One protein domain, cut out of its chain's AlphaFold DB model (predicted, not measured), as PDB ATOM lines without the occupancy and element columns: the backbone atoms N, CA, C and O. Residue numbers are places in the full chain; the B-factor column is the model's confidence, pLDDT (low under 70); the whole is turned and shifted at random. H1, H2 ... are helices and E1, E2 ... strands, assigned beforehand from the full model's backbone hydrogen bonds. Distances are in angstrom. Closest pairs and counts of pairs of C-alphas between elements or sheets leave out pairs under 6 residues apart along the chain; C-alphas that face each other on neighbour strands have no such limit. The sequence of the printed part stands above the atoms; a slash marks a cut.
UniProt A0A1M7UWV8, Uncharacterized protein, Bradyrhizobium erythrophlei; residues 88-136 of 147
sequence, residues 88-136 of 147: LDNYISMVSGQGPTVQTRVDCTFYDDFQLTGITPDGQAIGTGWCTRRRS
ATOM      1  N   LEU A  88     134.003 190.491 128.773       91.81
ATOM      2  CA  LEU A  88     134.228 189.375 127.853       91.81
ATOM      3  C   LEU A  88     134.417 188.023 128.549       91.81
ATOM      4  O   LEU A  88     133.818 187.028 128.132       91.81
ATOM      5  N   ASP A  89     135.254 187.957 129.586       92.25
ATOM      6  CA  ASP A  89     135.543 186.700 130.282       92.25
ATOM      7  C   ASP A  89     134.337 186.176 131.074       92.25
ATOM      8  O   ASP A  89     134.096 184.967 131.111       92.25
ATOM      9  N   ASN A  90     133.520 187.083 131.608       94.44
ATOM     10  CA  ASN A  90     132.227 186.768 132.205       94.44
ATOM     11  C   ASN A  90     131.243 186.169 131.186       94.44
ATOM     12  O   ASN A  90     130.593 185.163 131.481       94.44
ATOM     13  N   TYR A  91     131.159 186.714 129.967       94.12
ATOM     14  CA  TYR A  91     130.283 186.161 128.922       94.12
ATOM     15  C   TYR A  91     130.749 184.788 128.425       94.12
ATOM     16  O   TYR A  91     129.923 183.896 128.219       94.12
ATOM     17  N   ILE A  92     132.062 184.590 128.269       92.62
ATOM     18  CA  ILE A  92     132.642 183.290 127.897       92.62
ATOM     19  C   ILE A  92     132.328 182.249 128.975       92.62
ATOM     20  O   ILE A  92     131.793 181.184 128.652       92.62
ATOM     21  N   SER A  93     132.565 182.584 130.245       94.56
ATOM     22  CA  SER A  93     132.291 181.700 131.383       94.56
ATOM     23  C   SER A  93     130.807 181.338 131.480       94.56
ATOM     24  O   SER A  93     130.469 180.166 131.631       94.56
ATOM     25  N   MET A  94     129.907 182.311 131.307       94.62
ATOM     26  CA  MET A  94     128.456 182.097 131.345       94.62
ATOM     27  C   MET A  94     127.947 181.169 130.228       94.62
ATOM     28  O   MET A  94     127.063 180.354 130.471       94.62
ATOM     29  N   VAL A  95     128.466 181.299 129.001       92.88
ATOM     30  CA  VAL A  95     127.952 180.550 127.836       92.88
ATOM     31  C   VAL A  95     128.609 179.175 127.678       92.88
ATOM     32  O   VAL A  95     127.979 178.255 127.157       92.88
ATOM     33  N   SER A  96     129.866 179.020 128.103       92.50
ATOM     34  CA  SER A  96     130.677 177.820 127.828       92.50
ATOM     35  C   SER A  96     131.188 177.077 129.066       92.50
ATOM     36  O   SER A  96     131.731 175.980 128.929       92.50
ATOM     37  N   GLY A  97     131.068 177.665 130.260       93.94
ATOM     38  CA  GLY A  97     131.691 177.150 131.483       93.94
ATOM     39  C   GLY A  97     133.222 177.250 131.507       93.94
ATOM     40  O   GLY A  97     133.834 176.767 132.457       93.94
ATOM     41  N   GLN A  98     133.848 177.842 130.482       93.75
ATOM     42  CA  GLN A  98     135.300 178.002 130.387       93.75
ATOM     43  C   GLN A  98     135.771 179.225 131.168       93.75
ATOM     44  O   GLN A  98     135.240 180.318 130.985       93.75
ATOM     45  N   GLY A  99     136.791 179.042 132.000       92.62
ATOM     46  CA  GLY A  99     137.381 180.112 132.785       92.62
ATOM     47  C   GLY A  99     138.175 181.141 131.959       92.62
ATOM     48  O   GLY A  99     138.547 180.896 130.810       92.62
ATOM     49  N   PRO A 100     138.475 182.305 132.561       91.94
ATOM     50  CA  PRO A 100     139.244 183.386 131.941       91.94
ATOM     51  C   PRO A 100     140.666 183.004 131.490       91.94
ATOM     52  O   PRO A 100     141.457 182.490 132.284       91.94
ATOM     53  N   THR A 101     141.045 183.409 130.271       90.44
ATOM     54  CA  THR A 101     142.443 183.459 129.797       90.44
ATOM     55  C   THR A 101     143.080 184.815 130.130       90.44
ATOM     56  O   THR A 101     142.386 185.776 130.460       90.44
ATOM     57  N   VAL A 102     144.406 184.949 130.002       88.94
ATOM     58  CA  VAL A 102     145.097 186.244 130.202       88.94
ATOM     59  C   VAL A 102     144.538 187.338 129.276       88.94
ATOM     60  O   VAL A 102     144.383 188.479 129.701       88.94
ATOM     61  N   GLN A 103     144.194 186.988 128.035       90.25
ATOM     62  CA  GLN A 103     143.661 187.909 127.032       90.25
ATOM     63  C   GLN A 103     142.187 188.270 127.276       90.25
ATOM     64  O   GLN A 103     141.810 189.432 127.111       90.25
ATOM     65  N   THR A 104     141.343 187.322 127.697       89.69
ATOM     66  CA  THR A 104     139.913 187.609 127.912       89.69
ATOM     67  C   THR A 104     139.678 188.480 129.147       89.69
ATOM     68  O   THR A 104     138.736 189.263 129.149       89.69
ATOM     69  N   ARG A 105     140.563 188.422 130.159       90.25
ATOM     70  CA  ARG A 105     140.524 189.293 131.358       90.25
ATOM     71  C   ARG A 105     140.782 190.779 131.084       90.25
ATOM     72  O   ARG A 105     140.650 191.588 131.999       90.25
ATOM     73  N   VAL A 106     141.172 191.137 129.859       90.25
ATOM     74  CA  VAL A 106     141.407 192.522 129.406       90.25
ATOM     75  C   VAL A 106     140.554 192.873 128.176       90.25
ATOM     76  O   VAL A 106     140.967 193.660 127.324       90.25
ATOM     77  N   ASP A 107     139.384 192.232 128.051       88.75
ATOM     78  CA  ASP A 107     138.442 192.366 126.928       88.75
ATOM     79  C   ASP A 107     139.077 192.153 125.539       88.75
ATOM     80  O   ASP A 107     138.568 192.629 124.525       88.75
ATOM     81  N   CYS A 108     140.177 191.392 125.461       87.75
ATOM     82  CA  CYS A 108     140.870 191.108 124.205       87.75
ATOM     83  C   CYS A 108     141.274 192.374 123.424       87.75
ATOM     84  O   CYS A 108     140.998 192.508 122.230       87.75
ATOM     85  N   THR A 109     141.978 193.297 124.093       85.50
ATOM     86  CA  THR A 109     142.460 194.567 123.503       85.50
ATOM     87  C   THR A 109     143.212 194.382 122.176       85.50
ATOM     88  O   THR A 109     143.145 195.238 121.295       85.50
ATOM     89  N   PHE A 110     143.906 193.251 122.019       82.12
ATOM     90  CA  PHE A 110     144.534 192.822 120.773       82.12
ATOM     91  C   PHE A 110     144.000 191.453 120.364       82.12
ATOM     92  O   PHE A 110     143.786 190.583 121.205       82.12
ATOM     93  N   TYR A 111     143.803 191.261 119.062       76.44
ATOM     94  CA  TYR A 111     143.359 189.988 118.507       76.44
ATOM     95  C   TYR A 111     144.473 188.933 118.558       76.44
ATOM     96  O   TYR A 111     145.560 189.168 118.032       76.44
ATOM     97  N   ASP A 112     144.155 187.762 119.109       81.25
ATOM     98  CA  ASP A 112     144.980 186.558 119.063       81.25
ATOM     99  C   ASP A 112     144.095 185.300 118.976       81.25
ATOM    100  O   ASP A 112     143.017 185.224 119.587       81.25
ATOM    101  N   ASP A 113     144.553 184.309 118.210       85.12
ATOM    102  CA  ASP A 113     143.886 183.011 118.084       85.12
ATOM    103  C   ASP A 113     144.149 182.168 119.339       85.12
ATOM    104  O   ASP A 113     145.222 182.233 119.936       85.12
ATOM    105  N   PHE A 114     143.171 181.369 119.775       86.88
ATOM    106  CA  PHE A 114     143.351 180.561 120.981       86.88
ATOM    107  C   PHE A 114     144.318 179.393 120.744       86.88
ATOM    108  O   PHE A 114     144.022 178.466 119.988       86.88
ATOM    109  N   GLN A 115     145.451 179.431 121.438       89.56
ATOM    110  CA  GLN A 115     146.474 178.394 121.448       89.56
ATOM    111  C   GLN A 115     146.208 177.437 122.611       89.56
ATOM    112  O   GLN A 115     146.550 177.721 123.762       89.56
ATOM    113  N   LEU A 116     145.574 176.304 122.304       92.00
ATOM    114  CA  LEU A 116     145.296 175.238 123.264       92.00
ATOM    115  C   LEU A 116     146.595 174.517 123.661       92.00
ATOM    116  O   LEU A 116     147.290 173.972 122.805       92.00
ATOM    117  N   THR A 117     146.888 174.460 124.960       93.56
ATOM    118  CA  THR A 117     148.041 173.735 125.526       93.56
ATOM    119  C   THR A 117     147.637 172.494 126.324       93.56
ATOM    120  O   THR A 117     148.461 171.600 126.511       93.56
ATOM    121  N   GLY A 118     146.375 172.387 126.753       93.81
ATOM    122  CA  GLY A 118     145.840 171.194 127.410       93.81
ATOM    123  C   GLY A 118     144.365 171.326 127.792       93.81
ATOM    124  O   GLY A 118     143.778 172.395 127.674       93.81
ATOM    125  N   ILE A 119     143.770 170.233 128.269       95.25
ATOM    126  CA  ILE A 119     142.410 170.201 128.828       95.25
ATOM    127  C   ILE A 119     142.507 169.628 130.248       95.25
ATOM    128  O   ILE A 119     143.175 168.610 130.447       95.25
ATOM    129  N   THR A 120     141.877 170.262 131.237       94.19
ATOM    130  CA  THR A 120     141.796 169.718 132.606       94.19
ATOM    131  C   THR A 120     140.796 168.549 132.689       94.19
ATOM    132  O   THR A 120     139.934 168.418 131.819       94.19
ATOM    133  N   PRO A 121     140.835 167.700 133.735       96.31
ATOM    134  CA  PRO A 121     139.864 166.608 133.899       96.31
ATOM    135  C   PRO A 121     138.393 167.056 133.972       96.31
ATOM    136  O   PRO A 121     137.506 166.287 133.615       96.31
ATOM    137  N   ASP A 122     138.136 168.288 134.414       93.31
ATOM    138  CA  ASP A 122     136.825 168.947 134.459       93.31
ATOM    139  C   ASP A 122     136.459 169.703 133.161       93.31
ATOM    140  O   ASP A 122     135.390 170.302 133.075       93.31
ATOM    141  N   GLY A 123     137.303 169.636 132.124       92.94
ATOM    142  CA  GLY A 123     137.001 170.155 130.786       92.94
ATOM    143  C   GLY A 123     137.373 171.620 130.541       92.94
ATOM    144  O   GLY A 123     136.888 172.202 129.570       92.94
ATOM    145  N   GLN A 124     138.223 172.228 131.373       94.44
ATOM    146  CA  GLN A 124     138.745 173.579 131.141       94.44
ATOM    147  C   GLN A 124     139.861 173.555 130.097       94.44
ATOM    148  O   GLN A 124     140.821 172.789 130.210       94.44
ATOM    149  N   ALA A 125     139.759 174.427 129.100       91.81
ATOM    150  CA  ALA A 125     140.776 174.642 128.090       91.81
ATOM    151  C   ALA A 125     141.919 175.488 128.655       91.81
ATOM    152  O   ALA A 125     141.804 176.699 128.842       91.81
ATOM    153  N   ILE A 126     143.057 174.841 128.893       90.88
ATOM    154  CA  ILE A 126     144.303 175.514 129.239       90.88
ATOM    155  C   ILE A 126     144.906 176.047 127.941       90.88
ATOM    156  O   ILE A 126     145.119 175.295 126.987       90.88
ATOM    157  N   GLY A 127     145.173 177.346 127.894       87.94
ATOM    158  CA  GLY A 127     145.727 178.000 126.718       87.94
ATOM    159  C   GLY A 127     145.782 179.514 126.864       87.94
ATOM    160  O   GLY A 127     145.419 180.079 127.897       87.94
ATOM    161  N   THR A 128     146.237 180.175 125.806       86.19
ATOM    162  CA  THR A 128     146.303 181.640 125.703       86.19
ATOM    163  C   THR A 128     145.627 182.110 124.423       86.19
ATOM    164  O   THR A 128     145.544 181.360 123.457       86.19
ATOM    165  N   GLY A 129     145.150 183.351 124.401       78.00
ATOM    166  CA  GLY A 129     144.373 183.919 123.299       78.00
ATOM    167  C   GLY A 129     142.877 183.859 123.604       78.00
ATOM    168  O   GLY A 129     142.475 184.050 124.753       78.00
ATOM    169  N   TRP A 130     142.072 183.540 122.587       68.88
ATOM    170  CA  TRP A 130     140.600 183.634 122.579       68.88
ATOM    171  C   TRP A 130     140.072 185.057 122.374       68.88
ATOM    172  O   TRP A 130     139.229 185.559 123.110       68.88
ATOM    173  N   CYS A 131     140.515 185.696 121.297       68.31
ATOM    174  CA  CYS A 131     139.882 186.909 120.805       68.31
ATOM    175  C   CYS A 131     139.208 186.566 119.482       68.31
ATOM    176  O   CYS A 131     139.881 186.373 118.476       68.31
ATOM    177  N   THR A 132     137.879 186.418 119.445       61.62
ATOM    178  CA  THR A 132     137.222 185.977 118.205       61.62
ATOM    179  C   THR A 132     137.431 187.008 117.103       61.62
ATOM    180  O   THR A 132     136.956 188.143 117.217       61.62
ATOM    181  N   ARG A 133     138.045 186.614 115.980       48.94
ATOM    182  CA  ARG A 133     137.957 187.423 114.762       48.94
ATOM    183  C   ARG A 133     136.472 187.534 114.466       48.94
ATOM    184  O   ARG A 133     135.799 186.506 114.369       48.94
ATOM    185  N   ARG A 134     135.952 188.749 114.276       46.81
ATOM    186  CA  ARG A 134     134.639 188.911 113.648       46.81
ATOM    187  C   ARG A 134     134.774 188.315 112.252       46.81
ATOM    188  O   ARG A 134     135.233 189.006 111.344       46.81
ATOM    189  N   ARG A 135     134.449 187.021 112.098       44.91
ATOM    190  CA  ARG A 135     134.408 186.335 110.803       44.91
ATOM    191  C   ARG A 135     133.606 187.262 109.917       44.91
ATOM    192  O   ARG A 135     132.470 187.585 110.272       44.91
ATOM    193  N   SER A 136     134.238 187.773 108.862       41.41
ATOM    194  CA  SER A 136     133.614 188.714 107.943       41.41
ATOM    195  C   SER A 136     132.287 188.091 107.544       41.41
ATOM    196  O   SER A 136     132.273 187.029 106.919       41.41
TER     197      SER A 136
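AT A GLANCE: This is residues 88 to 136 of the 147 residues of an uncharacterized protein of Bradyrhizobium erythrophlei (UniProt A0A1M7UWV8). With little regular structure, the domain is a short two-strand hairpin, E1 and E2, and one short helix, H1, apart from E2, with the long loop of residues 97 to 114 running from helix to hairpin. The printed part has 49 residues, with named elements in the order H1, E1, E2; the sheet, E1 - E2, is antiparallel. The class is mixed, with under half of the residues in named elements. The whole is compact, with a radius of gyration of the C-alphas of 10.6 A, yet elongated, spanning 33 by 21 by 21 A.

HOW THE PARTS SIT: In H1, residues 88 to 96, every O i to N i+4 pair is within hydrogen-bond range. E1, residues 115 to 119, and E2, residues 125 to 128, form a hairpin, antiparallel at 155 degrees. The C-alphas of Leu 116 and Gly 127 face each other at 4.4 A. N 117 and O 126, 2.8 A apart, are within hydrogen-bond range. H1 and E2 are apart.

IN THESE COORDINATES: H1 begins at C-alpha 88 (134.228, 189.375, 127.853) and is 12.1 A long. E1 is 11.8 A long. E2, 9.2 A long, ends at C-alpha 128 (146.303, 181.640, 125.703).

THE WHOLE: The C-alphas farthest apart, of Pro 121 and Ser 136, are 34.7 A apart. The printed part has no cut. H1 to E1 is a long link; E1 to E2 is tight. Residues 130 to 136 have pLDDT under 70.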